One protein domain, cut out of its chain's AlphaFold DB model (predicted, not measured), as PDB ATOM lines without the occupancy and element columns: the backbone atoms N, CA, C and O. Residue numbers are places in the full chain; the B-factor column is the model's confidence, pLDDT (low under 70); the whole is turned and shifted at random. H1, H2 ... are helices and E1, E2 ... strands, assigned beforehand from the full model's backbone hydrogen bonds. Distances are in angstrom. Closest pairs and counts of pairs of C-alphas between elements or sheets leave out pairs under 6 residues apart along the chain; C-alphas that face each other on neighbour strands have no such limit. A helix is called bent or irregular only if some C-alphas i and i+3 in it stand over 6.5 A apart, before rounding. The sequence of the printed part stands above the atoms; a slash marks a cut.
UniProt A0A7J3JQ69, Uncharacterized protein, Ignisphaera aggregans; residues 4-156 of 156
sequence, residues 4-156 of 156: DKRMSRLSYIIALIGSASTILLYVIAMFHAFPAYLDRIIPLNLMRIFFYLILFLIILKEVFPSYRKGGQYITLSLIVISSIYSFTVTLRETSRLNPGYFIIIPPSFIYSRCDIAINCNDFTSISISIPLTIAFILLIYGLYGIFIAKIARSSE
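This is residues 4 to 156 of the 156 residues of an uncharacterized protein of Ignisphaera aggregans (UniProt A0A7J3JQ69). H2, H3 and H1 make a row of long helices, with H3 in the middle, and the still longer H4 crosses H1 and H3 slantwise over one side of the row. A small hairpin of two strands packs on the early part of H4 at one end, and residues 150 to 156 stick out at the other. The 153 printed residues hold, in order, H1 H2 H3 E1 E2 H4, mostly helix, with E1 and E2 antiparallel. The whole is elongated, 58 by 33 by 26 A, and only just compact, close to loose, with a radius of gyration of the C-alphas of 17.5 A.

Begin with H1, residues 4 to 31; it touches H3, residues 71 to 96, the same way at a shallow tilt of 8 degrees, closest at C-alphas 18 and 83, 4.8 A. H2, residues 44 to 63, forms a helical hairpin with H3, at a shallow tilt of 25 degrees, closest at C-alphas 54 and 82, 7.1 A. H1 and H2 are apart. In the hairpin of E1, residues 102 to 105, and E2, residues 109 to 112, find N 103 and O 111 within hydrogen-bond range at 2.8 A. H4, residues 122 to 154, completes a bundle with H1 and H3, three helices that touch one another. With residues 131 to 146 alone it touches H1, opposite ways at a steep tilt of 42 degrees, closest at C-alphas 12 and 142, 4.2 A. Every O i to N i+4 pair is within range in H2, against 23 of 24 in H1, 20 of 22 in H3 and 26 of 29 in H4.

Find C-alpha 4 at (-23.135, -34.243, 101.999); from there H1 runs 41.6 A. H2 spans 28.8 A and H3 37.5 A. H4 runs 47.8 A to C-alpha 154 at (-12.389, -25.278, 87.691), with a kink of 30 degrees near residue 129; it is only just irregular, C-alphas 128 and 131 being 6.7 A apart.

The C-alphas farthest apart, 118 and 156, are 61.1 A apart. The printed part has no cut, and the link from H1 to H2 is long. Look for pLDDT under 70 in 52 residues, among them 34 to 50 and 105 to 127.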
ATOM      1  N   ASP A   4     -24.514 -33.887 101.661       72.88
ATOM      2  CA  ASP A   4     -23.135 -34.243 101.999       72.88
ATOM      3  C   ASP A   4     -22.100 -33.195 101.545       72.88
ATOM      4  O   ASP A   4     -21.166 -32.827 102.266       72.88
ATOM      5  N   LYS A   5     -22.263 -32.650 100.331       75.00
ATOM      6  CA  LYS A   5     -21.387 -31.576  99.833       75.00
ATOM      7  C   LYS A   5     -21.594 -30.288 100.634       75.00
ATOM      8  O   LYS A   5     -20.643 -29.527 100.823       75.00
ATOM      9  N   ARG A   6     -22.816 -30.030 101.115       80.75
ATOM     10  CA  ARG A   6     -23.140 -28.856 101.939       80.75
ATOM     11  C   ARG A   6     -22.527 -28.969 103.336       80.75
ATOM     12  O   ARG A   6     -21.885 -28.018 103.772       80.75
ATOM     13  N   MET A   7     -22.667 -30.116 103.997       79.00
ATOM     14  CA  MET A   7     -22.136 -30.349 105.346       79.00
ATOM     15  C   MET A   7     -20.606 -30.364 105.376       79.00
ATOM     16  O   MET A   7     -19.995 -29.785 106.276       79.00
ATOM     17  N   SER A   8     -19.973 -30.921 104.345       80.31
ATOM     18  CA  SER A   8     -18.514 -30.853 104.192       80.31
ATOM     19  C   SER A   8     -18.020 -29.408 104.044       80.31
ATOM     20  O   SER A   8     -17.099 -28.995 104.745       80.31
ATOM     21  N   ARG A   9     -18.677 -28.590 103.206       83.62
ATOM     22  CA  ARG A   9     -18.346 -27.158 103.070       83.62
ATOM     23  C   ARG A   9     -18.541 -26.389 104.370       83.62
ATOM     24  O   ARG A   9     -17.684 -25.587 104.726       83.62
ATOM     25  N   LEU A  10     -19.643 -26.644 105.073       86.38
ATOM     26  CA  LEU A  10     -19.915 -26.035 106.373       86.38
ATOM     27  C   LEU A  10     -18.793 -26.360 107.370       86.38
ATOM     28  O   LEU A  10     -18.300 -25.468 108.052       86.38
ATOM     29  N   SER A  11     -18.342 -27.616 107.389       86.94
ATOM     30  CA  SER A  11     -17.264 -28.079 108.267       86.94
ATOM     31  C   SER A  11     -15.952 -27.328 108.012       86.94
ATOM     32  O   SER A  11     -15.297 -26.908 108.963       86.94
ATOM     33  N   TYR A  12     -15.589 -27.098 106.744       88.94
ATOM     34  CA  TYR A  12     -14.399 -26.315 106.385       88.94
ATOM     35  C   TYR A  12     -14.514 -24.849 106.812       88.94
ATOM     36  O   TYR A  12     -13.565 -24.289 107.353       88.94
ATOM     37  N   ILE A  13     -15.685 -24.235 106.611       89.62
ATOM     38  CA  ILE A  13     -15.927 -22.837 106.988       89.62
ATOM     39  C   ILE A  13     -15.835 -22.664 108.507       89.62
ATOM     40  O   ILE A  13     -15.154 -21.757 108.979       89.62
ATOM     41  N   ILE A  14     -16.471 -23.546 109.282       89.69
ATOM     42  CA  ILE A  14     -16.422 -23.482 110.749       89.69
ATOM     43  C   ILE A  14     -14.998 -23.711 111.260       89.69
ATOM     44  O   ILE A  14     -14.565 -23.002 112.168       89.69
ATOM     45  N   ALA A  15     -14.254 -24.653 110.671       88.81
ATOM     46  CA  ALA A  15     -12.857 -24.882 111.027       88.81
ATOM     47  C   ALA A  15     -11.998 -23.626 110.797       88.81
ATOM     48  O   ALA A  15     -11.182 -23.279 111.649       88.81
ATOM     49  N   LEU A  16     -12.220 -22.893 109.697       91.56
ATOM     50  CA  LEU A  16     -11.524 -21.631 109.421       91.56
ATOM     51  C   LEU A  16     -11.901 -20.523 110.396       91.56
ATOM     52  O   LEU A  16     -11.018 -19.854 110.918       91.56
ATOM     53  N   ILE A  17     -13.193 -20.330 110.665       92.00
ATOM     54  CA  ILE A  17     -13.646 -19.277 111.581       92.00
ATOM     55  C   ILE A  17     -13.110 -19.536 112.996       92.00
ATOM     56  O   ILE A  17     -12.573 -18.625 113.623       92.00
ATOM     57  N   GLY A  18     -13.216 -20.779 113.482       88.81
ATOM     58  CA  GLY A  18     -12.755 -21.156 114.820       88.81
ATOM     59  C   GLY A  18     -11.235 -21.113 114.984       88.81
ATOM     60  O   GLY A  18     -10.733 -20.679 116.022       88.81
ATOM     61  N   SER A  19     -10.483 -21.515 113.957       90.06
ATOM     62  CA  SER A  19      -9.020 -21.416 113.980       90.06
ATOM     63  C   SER A  19      -8.538 -19.972 113.874       90.06
ATOM     64  O   SER A  19      -7.687 -19.563 114.662       90.06
ATOM     65  N   ALA A  20      -9.106 -19.176 112.965       90.06
ATOM     66  CA  ALA A  20      -8.719 -17.783 112.767       90.06
ATOM     67  C   ALA A  20      -8.956 -16.933 114.021       90.06
ATOM     68  O   ALA A  20      -8.084 -16.149 114.386       90.06
ATOM     69  N   SER A  21     -10.088 -17.112 114.713       90.06
ATOM     70  CA  SER A  21     -10.358 -16.389 115.962       90.06
ATOM     71  C   SER A  21      -9.350 -16.741 117.059       90.06
ATOM     72  O   SER A  21      -8.842 -15.853 117.742       90.06
ATOM     73  N   THR A  22      -9.013 -18.024 117.189       88.62
ATOM     74  CA  THR A  22      -8.041 -18.518 118.169       88.62
ATOM     75  C   THR A  22      -6.634 -17.990 117.881       88.62
ATOM     76  O   THR A  22      -5.969 -17.464 118.771       88.62
ATOM     77  N   ILE A  23      -6.185 -18.072 116.624       87.50
ATOM     78  CA  ILE A  23      -4.872 -17.572 116.201       87.50
ATOM     79  C   ILE A  23      -4.791 -16.056 116.402       87.50
ATOM     80  O   ILE A  23      -3.803 -15.563 116.941       87.50
ATOM     81  N   LEU A  24      -5.839 -15.317 116.027       88.56
ATOM     82  CA  LEU A  24      -5.886 -13.868 116.194       88.56
ATOM     83  C   LEU A  24      -5.769 -13.461 117.668       88.56
ATOM     84  O   LEU A  24      -5.021 -12.537 117.977       88.56
ATOM     85  N   LEU A  25      -6.452 -14.161 118.579       86.88
ATOM     86  CA  LEU A  25      -6.335 -13.909 120.017       86.88
ATOM     87  C   LEU A  25      -4.898 -14.061 120.516       86.88
ATOM     88  O   LEU A  25      -4.414 -13.198 121.244       86.88
ATOM     89  N   TYR A  26      -4.208 -15.124 120.103       82.81
ATOM     90  CA  TYR A  26      -2.811 -15.333 120.467       82.81
ATOM     91  C   TYR A  26      -1.889 -14.255 119.890       82.81
ATOM     92  O   TYR A  26      -1.022 -13.756 120.605       82.81
ATOM     93  N   VAL A  27      -2.099 -13.849 118.633       85.00
ATOM     94  CA  VAL A  27      -1.334 -12.756 118.013       85.00
ATOM     95  C   VAL A  27      -1.553 -11.446 118.766       85.00
ATOM     96  O   VAL A  27      -0.584 -10.764 119.079       85.00
ATOM     97  N   ILE A  28      -2.795 -11.100 119.115       84.94
ATOM     98  CA  ILE A  28      -3.084  -9.883 119.887       84.94
ATOM     99  C   ILE A  28      -2.422  -9.951 121.267       84.94
ATOM    100  O   ILE A  28      -1.827  -8.964 121.699       84.94
ATOM    101  N   ALA A  29      -2.470 -11.112 121.926       79.56
ATOM    102  CA  ALA A  29      -1.889 -11.314 123.251       79.56
ATOM    103  C   ALA A  29      -0.367 -11.097 123.282       79.56
ATOM    104  O   ALA A  29       0.177 -10.748 124.327       79.56
ATOM    105  N   MET A  30       0.336 -11.268 122.151       77.50
ATOM    106  CA  MET A  30       1.770 -10.952 122.076       77.50
ATOM    107  C   MET A  30       2.046  -9.462 122.323       77.50
ATOM    108  O   MET A  30       3.115  -9.114 122.823       77.50
ATOM    109  N   PHE A  31       1.086  -8.595 121.985       82.19
ATOM    110  CA  PHE A  31       1.231  -7.140 122.036       82.19
ATOM    111  C   PHE A  31       0.411  -6.483 123.152       82.19
ATOM    112  O   PHE A  31       0.790  -5.417 123.629       82.19
ATOM    113  N   HIS A  32      -0.701  -7.090 123.573       80.50
ATOM    114  CA  HIS A  32      -1.640  -6.504 124.528       80.50
ATOM    115  C   HIS A  32      -1.982  -7.483 125.651       80.50
ATOM    116  O   HIS A  32      -2.269  -8.651 125.404       80.50
ATOM    117  N   ALA A  33      -2.015  -6.980 126.886       70.25
ATOM    118  CA  ALA A  33      -2.519  -7.735 128.024       70.25
ATOM    119  C   ALA A  33      -4.053  -7.780 127.984       70.25
ATOM    120  O   ALA A  33      -4.709  -6.751 127.816       70.25
ATOM    121  N   PHE A  34      -4.627  -8.966 128.180       69.25
ATOM    122  CA  PHE A  34      -6.068  -9.120 128.357       69.25
ATOM    123  C   PHE A  34      -6.415  -9.099 129.846       69.25
ATOM    124  O   PHE A  34      -5.770  -9.800 130.626       69.25
ATOM    125  N   PRO A  35      -7.430  -8.330 130.274       60.94
ATOM    126  CA  PRO A  35      -7.778  -8.269 131.683       60.94
ATOM    127  C   PRO A  35      -8.307  -9.626 132.179       60.94
ATOM    128  O   PRO A  35      -9.186 -10.243 131.571       60.94
ATOM    129  N   ALA A  36      -7.749 -10.089 133.299       58.25
ATOM    130  CA  ALA A  36      -7.968 -11.409 133.886       58.25
ATOM    131  C   ALA A  36      -9.357 -11.550 134.541       58.25
ATOM    132  O   ALA A  36      -9.494 -11.524 135.762       58.25
ATOM    133  N   TYR A  37     -10.410 -11.715 133.735       54.75
ATOM    134  CA  TYR A  37     -11.774 -11.937 134.244       54.75
ATOM    135  C   TYR A  37     -12.234 -13.402 134.199       54.75
ATOM    136  O   TYR A  37     -13.213 -13.761 134.851       54.75
ATOM    137  N   LEU A  38     -11.531 -14.277 133.473       54.88
ATOM    138  CA  LEU A  38     -11.969 -15.665 133.253       54.88
ATOM    139  C   LEU A  38     -11.435 -16.671 134.275       54.88
ATOM    140  O   LEU A  38     -11.904 -17.811 134.315       54.88
ATOM    141  N   ASP A  39     -10.503 -16.269 135.141       53.97
ATOM    142  CA  ASP A  39      -9.836 -17.209 136.042       53.97
ATOM    143  C   ASP A  39     -10.745 -17.803 137.123       53.97
ATOM    144  O   ASP A  39     -10.478 -18.894 137.628       53.97
ATOM    145  N   ARG A  40     -11.873 -17.140 137.407       53.47
ATOM    146  CA  ARG A  40     -12.909 -17.638 138.322       53.47
ATOM    147  C   ARG A  40     -13.936 -18.565 137.674       53.47
ATOM    148  O   ARG A  40     -14.683 -19.208 138.401       53.47
ATOM    149  N   ILE A  41     -14.008 -18.625 136.346       55.09
ATOM    150  CA  ILE A  41     -15.178 -19.198 135.664       55.09
ATOM    151  C   ILE A  41     -14.941 -20.656 135.243       55.09
ATOM    152  O   ILE A  41     -15.889 -21.435 135.185       55.09
ATOM    153  N   ILE A  42     -13.691 -21.068 134.990       56.94
ATOM    154  CA  ILE A  42     -13.404 -22.393 134.416       56.94
ATOM    155  C   ILE A  42     -12.277 -23.096 135.192       56.94
ATOM    156  O   ILE A  42     -11.133 -22.658 135.136       56.94
ATOM    157  N   PRO A  43     -12.517 -24.211 135.901       60.84
ATOM    158  CA  PRO A  43     -11.451 -24.950 136.579       60.84
ATOM    159  C   PRO A  43     -10.561 -25.727 135.586       60.84
ATOM    160  O   PRO A  43     -11.044 -26.288 134.605       60.84
ATOM    161  N   LEU A  44      -9.245 -25.780 135.842       61.12
ATOM    162  CA  LEU A  44      -8.243 -26.470 134.998       61.12
ATOM    163  C   LEU A  44      -8.583 -27.952 134.752       61.12
ATOM    164  O   LEU A  44      -8.380 -28.469 133.654       61.12
ATOM    165  N   ASN A  45      -9.170 -28.617 135.750       63.34
ATOM    166  CA  ASN A  45      -9.600 -30.010 135.642       63.34
ATOM    167  C   ASN A  45     -10.689 -30.201 134.580       63.34
ATOM    168  O   ASN A  45     -10.663 -31.192 133.856       63.34
ATOM    169  N   LEU A  46     -11.599 -29.234 134.430       63.84
ATOM    170  CA  LEU A  46     -12.672 -29.296 133.439       63.84
ATOM    171  C   LEU A  46     -12.103 -29.209 132.016       63.84
ATOM    172  O   LEU A  46     -12.477 -29.994 131.152       63.84
ATOM    173  N   MET A  47     -11.116 -28.337 131.802       64.75
ATOM    174  CA  MET A  47     -10.420 -28.210 130.514       64.75
ATOM    175  C   MET A  47      -9.650 -29.474 130.140       64.75
ATOM    176  O   MET A  47      -9.651 -29.892 128.985       64.75
ATOM    177  N   ARG A  48      -9.018 -30.117 131.124       64.75
ATOM    178  CA  ARG A  48      -8.302 -31.376 130.913       64.75
ATOM    179  C   ARG A  48      -9.265 -32.529 130.592       64.75
ATOM    180  O   ARG A  48      -8.975 -33.323 129.704       64.75
ATOM    181  N   ILE A  49     -10.429 -32.587 131.245       68.50
ATOM    182  CA  ILE A  49     -11.492 -33.557 130.927       68.50
ATOM    183  C   ILE A  49     -12.009 -33.347 129.497       68.50
ATOM    184  O   ILE A  49     -12.107 -34.311 128.743       68.50
ATOM    185  N   PHE A  50     -12.276 -32.100 129.098       69.38
ATOM    186  CA  PHE A  50     -12.714 -31.782 127.734       69.38
ATOM    187  C   PHE A  50     -11.687 -32.192 126.676       69.38
ATOM    188  O   PHE A  50     -12.061 -32.760 125.652       69.38
ATOM    189  N   PHE A  51     -10.398 -31.967 126.935       70.38
ATOM    190  CA  PHE A  51      -9.327 -32.418 126.048       70.38
ATOM    191  C   PHE A  51      -9.344 -33.939 125.853       70.38
ATOM    192  O   PHE A  51      -9.380 -34.415 124.718       70.38
ATOM    193  N   TYR A  52      -9.377 -34.709 126.946       70.50
ATOM    194  CA  TYR A  52      -9.421 -36.170 126.861       70.50
ATOM    195  C   TYR A  52     -10.701 -36.683 126.198       70.50
ATOM    196  O   TYR A  52     -10.649 -37.673 125.474       70.50
ATOM    197  N   LEU A  53     -11.830 -35.992 126.380       75.00
ATOM    198  CA  LEU A  53     -13.083 -36.309 125.701       75.00
ATOM    199  C   LEU A  53     -12.965 -36.120 124.181       75.00
ATOM    200  O   LEU A  53     -13.347 -37.009 123.426       75.00
ATOM    201  N   ILE A  54     -12.399 -34.999 123.723       73.88
ATOM    202  CA  ILE A  54     -12.152 -34.747 122.292       73.88
ATOM    203  C   ILE A  54     -11.247 -35.837 121.714       73.88
ATOM    204  O   ILE A  54     -11.547 -36.402 120.664       73.88
ATOM    205  N   LEU A  55     -10.167 -36.169 122.421       70.81
ATOM    206  CA  LEU A  55      -9.191 -37.164 121.989       70.81
ATOM    207  C   LEU A  55      -9.813 -38.569 121.916       70.81
ATOM    208  O   LEU A  55      -9.628 -39.278 120.930       70.81
ATOM    209  N   PHE A  56     -10.638 -38.928 122.901       74.06
ATOM    210  CA  PHE A  56     -11.422 -40.161 122.898       74.06
ATOM    211  C   PHE A  56     -12.396 -40.222 121.714       74.06
ATOM    212  O   PHE A  56     -12.459 -41.240 121.031       74.06
ATOM    213  N   LEU A  57     -13.115 -39.134 121.418       73.19
ATOM    214  CA  LEU A  57     -14.042 -39.081 120.283       73.19
ATOM    215  C   LEU A  57     -13.320 -39.175 118.927       73.19
ATOM    216  O   LEU A  57     -13.852 -39.776 117.994       73.19
ATOM    217  N   ILE A  58     -12.109 -38.617 118.812       73.25
ATOM    218  CA  ILE A  58     -11.261 -38.757 117.618       73.25
ATOM    219  C   ILE A  58     -10.838 -40.218 117.433       73.25
ATOM    220  O   ILE A  58     -10.987 -40.755 116.337       73.25
ATOM    221  N   ILE A  59     -10.373 -40.878 118.498       74.19
ATOM    222  CA  ILE A  59     -10.013 -42.303 118.459       74.19
ATOM    223  C   ILE A  59     -11.234 -43.147 118.083       74.19
ATOM    224  O   ILE A  59     -11.144 -44.005 117.211       74.19
ATOM    225  N   LEU A  60     -12.396 -42.874 118.683       70.12
ATOM    226  CA  LEU A  60     -13.638 -43.588 118.389       70.12
ATOM    227  C   LEU A  60     -14.032 -43.453 116.908       70.12
ATOM    228  O   LEU A  60     -14.442 -44.428 116.283       70.12
ATOM    229  N   LYS A  61     -13.870 -42.259 116.323       70.75
ATOM    230  CA  LYS A  61     -14.116 -42.028 114.894       70.75
ATOM    231  C   LYS A  61     -13.200 -42.877 114.007       70.75
ATOM    232  O   LYS A  61     -13.673 -43.399 113.001       70.75
ATOM    233  N   GLU A  62     -11.923 -43.000 114.360       71.12
ATOM    234  CA  GLU A  62     -10.941 -43.753 113.570       71.12
ATOM    235  C   GLU A  62     -11.136 -45.274 113.704       71.12
ATOM    236  O   GLU A  62     -11.036 -46.013 112.728       71.12
ATOM    237  N   VAL A  63     -11.484 -45.742 114.908       70.88
ATOM    238  CA  VAL A  63     -11.652 -47.169 115.226       70.88
ATOM    239  C   VAL A  63     -12.945 -47.759 114.652       70.88
ATOM    240  O   VAL A  63     -12.996 -48.959 114.388       70.88
ATOM    241  N   PHE A  64     -13.982 -46.948 114.417       66.50
ATOM    242  CA  PHE A  64     -15.265 -47.419 113.885       66.50
ATOM    243  C   PHE A  64     -15.520 -46.950 112.435       66.50
ATOM    244  O   PHE A  64     -16.370 -46.084 112.194       66.50
ATOM    245  N   PRO A  65     -14.874 -47.573 111.425       57.12
ATOM    246  CA  PRO A  65     -15.071 -47.243 110.008       57.12
ATOM    247  C   PRO A  65     -16.509 -47.495 109.509       57.12
ATOM    248  O   PRO A  65     -16.915 -46.949 108.478       57.12
ATOM    249  N   SER A  66     -17.309 -48.270 110.253       55.53
ATOM    250  CA  SER A  66     -18.700 -48.616 109.923       55.53
ATOM    251  C   SER A  66     -19.689 -47.438 109.969       55.53
ATOM    252  O   SER A  66     -20.770 -47.541 109.393       55.53
ATOM    253  N   TYR A  67     -19.337 -46.288 110.562       54.81
ATOM    254  CA  TYR A  67     -20.208 -45.097 110.624       54.81
ATOM    255  C   TYR A  67     -20.080 -44.141 109.420       54.81
ATOM    256  O   TYR A  67     -20.614 -43.028 109.437       54.81
ATOM    257  N   ARG A  68     -19.414 -44.557 108.331       56.34
ATOM    258  CA  ARG A  68     -19.124 -43.717 107.149       56.34
ATOM    259  C   ARG A  68     -20.332 -42.983 106.545       56.34
ATOM    260  O   ARG A  68     -20.145 -41.888 106.026       56.34
ATOM    261  N   LYS A  69     -21.555 -43.528 106.640       54.50
ATOM    262  CA  LYS A  69     -22.778 -42.893 106.098       54.50
ATOM    263  C   LYS A  69     -23.366 -41.762 106.967       54.50
ATOM    264  O   LYS A  69     -24.214 -41.032 106.484       54.50
ATOM    265  N   GLY A  70     -22.888 -41.571 108.203       60.00
ATOM    266  CA  GLY A  70     -23.262 -40.450 109.091       60.00
ATOM    267  C   GLY A  70     -22.065 -39.643 109.618       60.00
ATOM    268  O   GLY A  70     -22.229 -38.701 110.394       60.00
ATOM    269  N   GLY A  71     -20.847 -39.990 109.188       67.62
ATOM    270  CA  GLY A  71     -19.597 -39.445 109.723       67.62
ATOM    271  C   GLY A  71     -19.394 -37.944 109.506       67.62
ATOM    272  O   GLY A  71     -18.551 -37.344 110.174       67.62
ATOM    273  N   GLN A  72     -20.164 -37.310 108.619       74.56
ATOM    274  CA  GLN A  72     -20.068 -35.869 108.379       74.56
ATOM    275  C   GLN A  72     -20.640 -35.043 109.529       74.56
ATOM    276  O   GLN A  72     -19.996 -34.087 109.948       74.56
ATOM    277  N   TYR A  73     -21.782 -35.443 110.098       76.31
ATOM    278  CA  TYR A  73     -22.340 -34.784 111.282       76.31
ATOM    279  C   TYR A  73     -21.409 -34.937 112.483       76.31
ATOM    280  O   TYR A  73     -21.129 -33.966 113.173       76.31
ATOM    281  N   ILE A  74     -20.842 -36.131 112.664       77.31
ATOM    282  CA  ILE A  74     -19.855 -36.396 113.719       77.31
ATOM    283  C   ILE A  74     -18.608 -35.523 113.519       77.31
ATOM    284  O   ILE A  74     -18.110 -34.923 114.466       77.31
ATOM    285  N   THR A  75     -18.120 -35.404 112.281       79.50
ATOM    286  CA  THR A  75     -16.962 -34.557 111.955       79.50
ATOM    287  C   THR A  75     -17.257 -33.080 112.205       79.50
ATOM    288  O   THR A  75     -16.431 -32.389 112.794       79.50
ATOM    289  N   LEU A  76     -18.440 -32.608 111.817       82.00
ATOM    290  CA  LEU A  76     -18.891 -31.249 112.084       82.00
ATOM    291  C   LEU A  76     -18.952 -30.975 113.593       82.00
ATOM    292  O   LEU A  76     -18.389 -29.985 114.052       82.00
ATOM    293  N   SER A  77     -19.574 -31.867 114.369       81.56
ATOM    294  CA  SER A  77     -19.644 -31.759 115.830       81.56
ATOM    295  C   SER A  77     -18.256 -31.737 116.466       81.56
ATOM    296  O   SER A  77     -17.992 -30.891 117.315       81.56
ATOM    297  N   LEU A  78     -17.343 -32.604 116.020       82.94
ATOM    298  CA  LEU A  78     -15.956 -32.625 116.489       82.94
ATOM    299  C   LEU A  78     -15.230 -31.306 116.212       82.94
ATOM    300  O   LEU A  78     -14.546 -30.794 117.097       82.94
ATOM    301  N   ILE A  79     -15.397 -30.736 115.015       86.06
ATOM    302  CA  ILE A  79     -14.806 -29.443 114.647       86.06
ATOM    303  C   ILE A  79     -15.377 -28.325 115.516       86.06
ATOM    304  O   ILE A  79     -14.619 -27.510 116.031       86.06
ATOM    305  N   VAL A  80     -16.696 -28.292 115.716       86.12
ATOM    306  CA  VAL A  80     -17.354 -27.279 116.554       86.12
ATOM    307  C   VAL A  80     -16.847 -27.360 117.993       86.12
ATOM    308  O   VAL A  80     -16.422 -26.346 118.543       86.12
ATOM    309  N   ILE A  81     -16.826 -28.556 118.586       85.75
ATOM    310  CA  ILE A  81     -16.351 -28.765 119.960       85.75
ATOM    311  C   ILE A  81     -14.871 -28.382 120.083       85.75
ATOM    312  O   ILE A  81     -14.501 -27.688 121.027       85.75
ATOM    313  N   SER A  82     -14.036 -28.768 119.114       84.38
ATOM    314  CA  SER A  82     -12.602 -28.446 119.110       84.38
ATOM    315  C   SER A  82     -12.347 -26.944 118.969       84.38
ATOM    316  O   SER A  82     -11.481 -26.406 119.658       84.38
ATOM    317  N   SER A  83     -13.121 -26.251 118.129       85.69
ATOM    318  CA  SER A  83     -13.064 -24.793 117.978       85.69
ATOM    319  C   SER A  83     -13.475 -24.072 119.261       85.69
ATOM    320  O   SER A  83     -12.769 -23.168 119.699       85.69
ATOM    321  N   ILE A  84     -14.578 -24.490 119.896       85.88
ATOM    322  CA  ILE A  84     -15.041 -23.909 121.165       85.88
ATOM    323  C   ILE A  84     -13.997 -24.138 122.257       85.88
ATOM    324  O   ILE A  84     -13.586 -23.184 122.911       85.88
ATOM    325  N   TYR A  85     -13.520 -25.376 122.408       85.06
ATOM    326  CA  TYR A  85     -12.470 -25.717 123.362       85.06
ATOM    327  C   TYR A  85     -11.239 -24.829 123.166       85.06
ATOM    328  O   TYR A  85     -10.815 -24.152 124.100       85.06
ATOM    329  N   SER A  86     -10.708 -24.773 121.942       84.88
ATOM    330  CA  SER A  86      -9.485 -24.020 121.646       84.88
ATOM    331  C   SER A  86      -9.654 -22.537 121.955       84.88
ATOM    332  O   SER A  86      -8.802 -21.944 122.615       84.88
ATOM    333  N   PHE A  87     -10.785 -21.950 121.564       85.81
ATOM    334  CA  PHE A  87     -11.088 -20.546 121.817       85.81
ATOM    335  C   PHE A  87     -11.216 -20.238 123.316       85.81
ATOM    336  O   PHE A  87     -10.604 -19.292 123.814       85.81
ATOM    337  N   THR A  88     -11.963 -21.057 124.062       82.19
ATOM    338  CA  THR A  88     -12.175 -20.859 125.500       82.19
ATOM    339  C   THR A  88     -10.884 -21.027 126.300       82.19
ATOM    340  O   THR A  88     -10.636 -20.245 127.219       82.19
ATOM    341  N   VAL A  89     -10.044 -22.013 125.963       79.56
ATOM    342  CA  VAL A  89      -8.741 -22.181 126.627       79.56
ATOM    343  C   VAL A  89      -7.840 -20.997 126.309       79.56
ATOM    344  O   VAL A  89      -7.241 -20.434 127.217       79.56
ATOM    345  N   THR A  90      -7.807 -20.571 125.047       80.88
ATOM    346  CA  THR A  90      -6.979 -19.445 124.607       80.88
ATOM    347  C   THR A  90      -7.326 -18.173 125.355       80.88
ATOM    348  O   THR A  90      -6.430 -17.569 125.921       80.88
ATOM    349  N   LEU A  91      -8.609 -17.804 125.449       81.44
ATOM    350  CA  LEU A  91      -9.039 -16.621 126.204       81.44
ATOM    351  C   LEU A  91      -8.569 -16.625 127.663       81.44
ATOM    352  O   LEU A  91      -8.282 -15.573 128.233       81.44
ATOM    353  N   ARG A  92      -8.515 -17.804 128.285       77.31
ATOM    354  CA  ARG A  92      -8.031 -17.937 129.655       77.31
ATOM    355  C   ARG A  92      -6.513 -17.823 129.719       77.31
ATOM    356  O   ARG A  92      -6.004 -17.037 130.512       77.31
ATOM    357  N   GLU A  93      -5.796 -18.600 128.915       74.81
ATOM    358  CA  GLU A  93      -4.334 -18.637 128.960       74.81
ATOM    359  C   GLU A  93      -3.729 -17.293 128.536       74.81
ATOM    360  O   GLU A  93      -2.827 -16.798 129.204       74.81
ATOM    361  N   THR A  94      -4.280 -16.623 127.517       75.31
ATOM    362  CA  THR A  94      -3.798 -15.299 127.087       75.31
ATOM    363  C   THR A  94      -4.000 -14.210 128.132       75.31
ATOM    364  O   THR A  94      -3.220 -13.266 128.163       75.31
ATOM    365  N   SER A  95      -4.981 -14.345 129.032       73.19
ATOM    366  CA  SER A  95      -5.152 -13.416 130.159       73.19
ATOM    367  C   SER A  95      -4.076 -13.553 131.243       73.19
ATOM    368  O   SER A  95      -3.897 -12.649 132.054       73.19
ATOM    369  N   ARG A  96      -3.354 -14.680 131.258       71.12
ATOM    370  CA  ARG A  96      -2.246 -14.953 132.185       71.12
ATOM    371  C   ARG A  96      -0.879 -14.668 131.570       71.12
ATOM    372  O   ARG A  96       0.123 -14.662 132.283       71.12
ATOM    373  N   LEU A  97      -0.827 -14.481 130.254       72.19
ATOM    374  CA  LEU A  97       0.399 -14.180 129.538       72.19
ATOM    375  C   LEU A  97       0.680 -12.678 129.599       72.19
ATOM    376  O   LEU A  97      -0.149 -11.860 129.202       72.19
ATOM    377  N   ASN A  98       1.880 -12.320 130.054       70.44
ATOM    378  CA  ASN A  98       2.344 -10.943 129.962       70.44
ATOM    379  C   ASN A  98       2.823 -10.658 128.530       70.44
ATOM    380  O   ASN A  98       3.653 -11.414 128.006       70.44
ATOM    381  N   PRO A  99       2.351  -9.573 127.892       73.38
ATOM    382  CA  PRO A  99       2.826  -9.189 126.568       73.38
ATOM    383  C   PRO A  99       4.342  -8.951 126.601       73.38
ATOM    384  O   PRO A  99       4.883  -8.431 127.578       73.38
ATOM    385  N   GLY A 100       5.043  -9.375 125.548       67.50
ATOM    386  CA  GLY A 100       6.508  -9.296 125.451       67.50
ATOM    387  C   GLY A 100       7.298 -10.410 126.157       67.50
ATOM    388  O   GLY A 100       8.491 -10.550 125.891       67.50
ATOM    389  N   TYR A 101       6.656 -11.245 126.984       68.88
ATOM    390  CA  TYR A 101       7.311 -12.363 127.685       68.88
ATOM    391  C   TYR A 101       7.122 -13.716 127.002       68.88
ATOM    392  O   TYR A 101       7.646 -14.721 127.469       68.88
ATOM    393  N   PHE A 102       6.416 -13.773 125.877       73.19
ATOM    394  CA  PHE A 102       6.289 -14.996 125.099       73.19
ATOM    395  C   PHE A 102       6.355 -14.712 123.602       73.19
ATOM    396  O   PHE A 102       6.033 -13.621 123.131       73.19
ATOM    397  N   ILE A 103       6.794 -15.715 122.853       71.00
ATOM    398  CA  ILE A 103       6.883 -15.693 121.400       71.00
ATOM    399  C   ILE A 103       6.164 -16.926 120.878       71.00
ATOM    400  O   ILE A 103       6.355 -18.039 121.370       71.00
ATOM    401  N   ILE A 104       5.341 -16.721 119.858       73.12
ATOM    402  CA  ILE A 104       4.734 -17.812 119.109       73.12
ATOM    403  C   ILE A 104       5.731 -18.244 118.038       73.12
ATOM    404  O   ILE A 104       6.084 -17.461 117.157       73.12
ATOM    405  N   ILE A 105       6.179 -19.491 118.119       68.31
ATOM    406  CA  ILE A 105       6.996 -20.143 117.103       68.31
ATOM    407  C   ILE A 105       6.050 -20.968 116.220       68.31
ATOM    408  O   ILE A 105       5.430 -21.925 116.702       68.31
ATOM    409  N   PRO A 106       5.912 -20.624 114.928       57.66
ATOM    410  CA  PRO A 106       5.129 -21.423 113.996       57.66
ATOM    411  C   PRO A 106       5.633 -22.881 113.938       57.66
ATOM    412  O   PRO A 106       6.843 -23.102 113.992       57.66
ATOM    413  N   PRO A 107       4.747 -23.885 113.787       57.03
ATOM    414  CA  PRO A 107       3.317 -23.739 113.550       57.03
ATOM    415  C   PRO A 107       2.467 -23.638 114.820       57.03
ATOM    416  O   PRO A 107       1.316 -23.283 114.679       57.03
ATOM    417  N   SER A 108       2.935 -23.934 116.035       64.56
ATOM    418  CA  SER A 108       2.014 -23.934 117.192       64.56
ATOM    419  C   SER A 108       2.656 -23.899 118.578       64.56
ATOM    420  O   SER A 108       1.974 -24.152 119.573       64.56
ATOM    421  N   PHE A 109       3.946 -23.588 118.675       65.44
ATOM    422  CA  PHE A 109       4.649 -23.607 119.953       65.44
ATOM    423  C   PHE A 109       4.665 -22.222 120.583       65.44
ATOM    424  O   PHE A 109       5.051 -21.245 119.947       65.44
ATOM    425  N   ILE A 110       4.266 -22.141 121.847       65.06
ATOM    426  CA  ILE A 110       4.377 -20.915 122.634       65.06
ATOM    427  C   ILE A 110       5.598 -21.045 123.525       65.06
ATOM    428  O   ILE A 110       5.608 -21.798 124.500       65.06
ATOM    429  N   TYR A 111       6.626 -20.284 123.172       64.50
ATOM    430  CA  TYR A 111       7.826 -20.150 123.973       64.50
ATOM    431  C   TYR A 111       7.642 -18.988 124.945       64.50
ATOM    432  O   TYR A 111       7.528 -17.842 124.517       64.50
ATOM    433  N   SER A 112       7.611 -19.270 126.245       66.44
ATOM    434  CA  SER A 112       7.594 -18.242 127.288       66.44
ATOM    435  C   SER A 112       9.015 -18.013 127.798       66.44
ATOM    436  O   SER A 112       9.696 -18.965 128.176       66.44
ATOM    437  N   ARG A 113       9.474 -16.761 127.813       57.72
ATOM    438  CA  ARG A 113      10.711 -16.356 128.484       57.72
ATOM    439  C   ARG A 113      10.405 -16.259 129.977       57.72
ATOM    440  O   ARG A 113       9.809 -15.278 130.412       57.72
ATOM    441  N   CYS A 114      10.782 -17.266 130.766       59.41
ATOM    442  CA  CYS A 114      10.832 -17.065 132.214       59.41
ATOM    443  C   CYS A 114      12.134 -16.344 132.559       59.41
ATOM    444  O   CYS A 114      13.210 -16.803 132.180       59.41
ATOM    445  N   ASP A 115      12.048 -15.292 133.365       53.56
ATOM    446  CA  ASP A 115      13.236 -14.649 133.937       53.56
ATOM    447  C   ASP A 115      13.943 -15.541 134.980       53.56
ATOM    448  O   ASP A 115      15.083 -15.278 135.355       53.56
ATOM    449  N   ILE A 116      13.284 -16.609 135.463       47.22
ATOM    450  CA  ILE A 116      13.793 -17.505 136.514       47.22
ATOM    451  C   ILE A 116      13.485 -18.970 136.156       47.22
ATOM    452  O   ILE A 116      12.326 -19.386 136.147       47.22
ATOM    453  N   ALA A 117      14.529 -19.770 135.912       44.16
ATOM    454  CA  ALA A 117      14.441 -21.162 135.445       44.16
ATOM    455  C   ALA A 117      13.655 -22.113 136.376       44.16
ATOM    456  O   ALA A 117      13.067 -23.082 135.911       44.16
ATOM    457  N   ILE A 118      13.592 -21.823 137.680       38.81
ATOM    458  CA  ILE A 118      12.932 -22.675 138.692       38.81
ATOM    459  C   ILE A 118      11.392 -22.584 138.624       38.81
ATOM    460  O   ILE A 118      10.703 -23.504 139.057       38.81
ATOM    461  N   ASN A 119      10.843 -21.521 138.022       48.19
ATOM    462  CA  ASN A 119       9.397 -21.343 137.825       48.19
ATOM    463  C   ASN A 119       8.933 -21.659 136.392       48.19
ATOM    464  O   ASN A 119       7.736 -21.561 136.103       48.19
ATOM    465  N   CYS A 120       9.842 -22.066 135.498       56.62
ATOM    466  CA  CYS A 120       9.471 -22.614 134.197       56.62
ATOM    467  C   CYS A 120       8.967 -24.045 134.387       56.62
ATOM    468  O   CYS A 120       9.716 -25.013 134.305       56.62
ATOM    469  N   ASN A 121       7.673 -24.196 134.649       61.44
ATOM    470  CA  ASN A 121       7.058 -25.504 134.517       61.44
ATOM    471  C   ASN A 121       6.875 -25.782 133.016       61.44
ATOM    472  O   ASN A 121       5.928 -25.284 132.406       61.44
ATOM    473  N   ASP A 122       7.790 -26.544 132.414       59.81
ATOM    474  CA  ASP A 122       7.770 -26.884 130.982       59.81
ATOM    475  C   ASP A 122       6.431 -27.510 130.553       59.81
ATOM    476  O   ASP A 122       5.926 -27.256 129.456       59.81
ATOM    477  N   PHE A 123       5.771 -28.236 131.463       61.31
ATOM    478  CA  PHE A 123       4.423 -28.765 131.248       61.31
ATOM    479  C   PHE A 123       3.369 -27.674 131.030       61.31
ATOM    480  O   PHE A 123       2.414 -27.890 130.282       61.31
ATOM    481  N   THR A 124       3.532 -26.501 131.642       62.50
ATOM    482  CA  THR A 124       2.634 -25.358 131.455       62.50
ATOM    483  C   THR A 124       2.819 -24.753 130.065       62.50
ATOM    484  O   THR A 124       1.827 -24.551 129.367       62.50
ATOM    485  N   SER A 125       4.060 -24.557 129.602       62.22
ATOM    486  CA  SER A 125       4.345 -24.066 128.238       62.22
ATOM    487  C   SER A 125       3.823 -25.029 127.160       62.22
ATOM    488  O   SER A 125       3.185 -24.599 126.191       62.22
ATOM    489  N   ILE A 126       3.974 -26.340 127.376       64.88
ATOM    490  CA  ILE A 126       3.389 -27.368 126.505       64.88
ATOM    491  C   ILE A 126       1.858 -27.288 126.532       64.88
ATOM    492  O   ILE A 126       1.228 -27.297 125.477       64.88
ATOM    493  N   SER A 127       1.243 -27.148 127.711       66.94
ATOM    494  CA  SER A 127      -0.218 -27.071 127.831       66.94
ATOM    495  C   SER A 127      -0.821 -25.832 127.159       66.94
ATOM    496  O   SER A 127      -1.869 -25.938 126.524       66.94
ATOM    497  N   ILE A 128      -0.124 -24.694 127.211       70.94
ATOM    498  CA  ILE A 128      -0.519 -23.439 126.555       70.94
ATOM    499  C   ILE A 128      -0.440 -23.565 125.028       70.94
ATOM    500  O   ILE A 128      -1.176 -22.884 124.319       70.94
ATOM    501  N   SER A 129       0.399 -24.465 124.511       76.19
ATOM    502  CA  SER A 129       0.560 -24.711 123.072       76.19
ATOM    503  C   SER A 129      -0.525 -25.635 122.490       76.19
ATOM    504  O   SER A 129      -0.715 -25.680 121.272       76.19
ATOM    505  N   ILE A 130      -1.277 -26.366 123.327       78.38
ATOM    506  CA  ILE A 130      -2.316 -27.314 122.880       78.38
ATOM    507  C   ILE A 130      -3.461 -26.615 122.117       78.38
ATOM    508  O   ILE A 130      -3.756 -27.044 120.999       78.38
ATOM    509  N   PRO A 131      -4.097 -25.543 122.637       80.81
ATOM    510  CA  PRO A 131      -5.185 -24.854 121.935       80.81
ATOM    511  C   PRO A 131      -4.732 -24.277 120.595       80.81
ATOM    512  O   PRO A 131      -5.442 -24.385 119.595       80.81
ATOM    513  N   LEU A 132      -3.519 -23.718 120.557       82.56
ATOM    514  CA  LEU A 132      -2.925 -23.192 119.334       82.56
ATOM    515  C   LEU A 132      -2.669 -24.312 118.314       82.56
ATOM    516  O   LEU A 132      -2.982 -24.156 117.138       82.56
ATOM    517  N   THR A 133      -2.178 -25.469 118.760       83.19
ATOM    518  CA  THR A 133      -1.959 -26.639 117.894       83.19
ATOM    519  C   THR A 133      -3.265 -27.131 117.274       83.19
ATOM    520  O   THR A 133      -3.326 -27.357 116.065       83.19
ATOM    521  N   ILE A 134      -4.336 -27.235 118.067       84.12
ATOM    522  CA  ILE A 134      -5.662 -27.616 117.562       84.12
ATOM    523  C   ILE A 134      -6.159 -26.586 116.538       84.12
ATOM    524  O   ILE A 134      -6.630 -26.969 115.466       84.12
ATOM    525  N   ALA A 135      -6.004 -25.289 116.819       86.75
ATOM    526  CA  ALA A 135      -6.376 -24.231 115.884       86.75
ATOM    527  C   ALA A 135      -5.617 -24.344 114.552       86.75
ATOM    528  O   ALA A 135      -6.229 -24.234 113.493       86.75
ATOM    529  N   PHE A 136      -4.316 -24.641 114.569       85.06
ATOM    530  CA  PHE A 136      -3.543 -24.831 113.340       85.06
ATOM    531  C   PHE A 136      -3.970 -26.063 112.537       85.06
ATOM    532  O   PHE A 136      -4.086 -25.981 111.313       85.06
ATOM    533  N   ILE A 137      -4.274 -27.183 113.196       87.19
ATOM    534  CA  ILE A 137      -4.820 -28.373 112.523       87.19
ATOM    535  C   ILE A 137      -6.151 -28.033 111.835       87.19
ATOM    536  O   ILE A 137      -6.358 -28.384 110.673       87.19
ATOM    537  N   LEU A 138      -7.035 -27.303 112.523       88.12
ATOM    538  CA  LEU A 138      -8.313 -26.851 111.968       88.12
ATOM    539  C   LEU A 138      -8.131 -25.865 110.804       88.12
ATOM    540  O   LEU A 138      -8.868 -25.948 109.820       88.12
ATOM    541  N   LEU A 139      -7.133 -24.982 110.879       89.44
ATOM    542  CA  LEU A 139      -6.792 -24.055 109.800       89.44
ATOM    543  C   LEU A 139      -6.360 -24.817 108.542       89.44
ATOM    544  O   LEU A 139      -6.902 -24.577 107.464       89.44
ATOM    545  N   ILE A 140      -5.427 -25.765 108.681       87.44
ATOM    546  CA  ILE A 140      -4.945 -26.599 107.570       87.44
ATOM    547  C   ILE A 140      -6.106 -27.395 106.971       87.44
ATOM    548  O   ILE A 140      -6.286 -27.392 105.754       87.44
ATOM    549  N   TYR A 141      -6.932 -28.023 107.813       87.19
ATOM    550  CA  TYR A 141      -8.117 -28.763 107.376       87.19
ATOM    551  C   TYR A 141      -9.086 -27.883 106.570       87.19
ATOM    552  O   TYR A 141      -9.547 -28.273 105.494       87.19
ATOM    553  N   GLY A 142      -9.373 -26.676 107.060       86.88
ATOM    554  CA  GLY A 142     -10.252 -25.723 106.395       86.88
ATOM    555  C   GLY A 142      -9.701 -25.229 105.052       86.88
ATOM    556  O   GLY A 142     -10.420 -25.241 104.051       86.88
ATOM    557  N   LEU A 143      -8.419 -24.849 105.006       88.81
ATOM    558  CA  LEU A 143      -7.748 -24.395 103.782       88.81
ATOM    559  C   LEU A 143      -7.697 -25.498 102.725       88.81
ATOM    560  O   LEU A 143      -8.052 -25.259 101.569       88.81
ATOM    561  N   TYR A 144      -7.321 -26.713 103.126       87.00
ATOM    562  CA  TYR A 144      -7.287 -27.883 102.251       87.00
ATOM    563  C   TYR A 144      -8.665 -28.169 101.638       87.00
ATOM    564  O   TYR A 144      -8.791 -28.335 100.422       87.00
ATOM    565  N   GLY A 145      -9.720 -28.135 102.458       83.19
ATOM    566  CA  GLY A 145     -11.093 -28.352 102.009       83.19
ATOM    567  C   GLY A 145     -11.587 -27.311 100.998       83.19
ATOM    568  O   GLY A 145     -12.222 -27.670 100.002       83.19
ATOM    569  N   ILE A 146     -11.269 -26.027 101.204       83.88
ATOM    570  CA  ILE A 146     -11.600 -24.964 100.241       83.88
ATOM    571  C   ILE A 146     -10.808 -25.126  98.945       83.88
ATOM    572  O   ILE A 146     -11.375 -24.963  97.864       83.88
ATOM    573  N   PHE A 147      -9.519 -25.454  99.036       86.81
ATOM    574  CA  PHE A 147      -8.655 -25.585  97.867       86.81
ATOM    575  C   PHE A 147      -9.133 -26.705  96.938       86.81
ATOM    576  O   PHE A 147      -9.320 -26.477  95.743       86.81
ATOM    577  N   ILE A 148      -9.463 -27.872  97.496       83.81
ATOM    578  CA  ILE A 148     -10.058 -28.981  96.736       83.81
ATOM    579  C   ILE A 148     -11.397 -28.577  96.125       83.81
ATOM    580  O   ILE A 148     -11.645 -28.833  94.947       83.81
ATOM    581  N   ALA A 149     -12.265 -27.919  96.899       80.00
ATOM    582  CA  ALA A 149     -13.562 -27.477  96.398       80.00
ATOM    583  C   ALA A 149     -13.437 -26.459  95.250       80.00
ATOM    584  O   ALA A 149     -14.313 -26.408  94.385       80.00
ATOM    585  N   LYS A 150     -12.366 -25.653  95.241       82.81
ATOM    586  CA  LYS A 150     -12.054 -24.701  94.172       82.81
ATOM    587  C   LYS A 150     -11.526 -25.409  92.924       82.81
ATOM    588  O   LYS A 150     -12.026 -25.120  91.843       82.81
ATOM    589  N   ILE A 151     -10.590 -26.352  93.072       83.06
ATOM    590  CA  ILE A 151     -10.056 -27.144  91.950       83.06
ATOM    591  C   ILE A 151     -11.180 -27.902  91.243       83.06
ATOM    592  O   ILE A 151     -11.318 -27.789  90.028       83.06
ATOM    593  N   ALA A 152     -12.035 -28.591  92.003       77.69
ATOM    594  CA  ALA A 152     -13.139 -29.371  91.448       77.69
ATOM    595  C   ALA A 152     -14.142 -28.524  90.642       77.69
ATOM    596  O   ALA A 152     -14.774 -29.034  89.727       77.69
ATOM    597  N   ARG A 153     -14.281 -27.231  90.968       76.88
ATOM    598  CA  ARG A 153     -15.113 -26.277  90.216       76.88
ATOM    599  C   ARG A 153     -14.454 -25.749  88.947       76.88
ATOM    600  O   ARG A 153     -15.165 -25.259  88.088       76.88
ATOM    601  N   SER A 154     -13.124 -25.746  88.877       74.19
ATOM    602  CA  SER A 154     -12.389 -25.278  87.691       74.19
ATOM    603  C   SER A 154     -12.219 -26.355  86.620       74.19
ATOM    604  O   SER A 154     -11.815 -26.040  85.508       74.19
ATOM    605  N   SER A 155     -12.481 -27.617  86.975       69.31
ATOM    606  CA  SER A 155     -12.409 -28.786  86.092       69.31
ATOM    607  C   SER A 155     -13.763 -29.220  85.511       69.31
ATOM    608  O   SER A 155     -13.795 -30.181  84.750       69.31
ATOM    609  N   GLU A 156     -14.857 -28.569  85.920       55.84
ATOM    610  CA  GLU A 156     -16.208 -28.698  85.344       55.84
ATOM    611  C   GLU A 156     -16.444 -27.560  84.343       55.84
ATOM    612  O   GLU A 156     -17.049 -27.837  83.284       55.84
TER     613      GLU A 156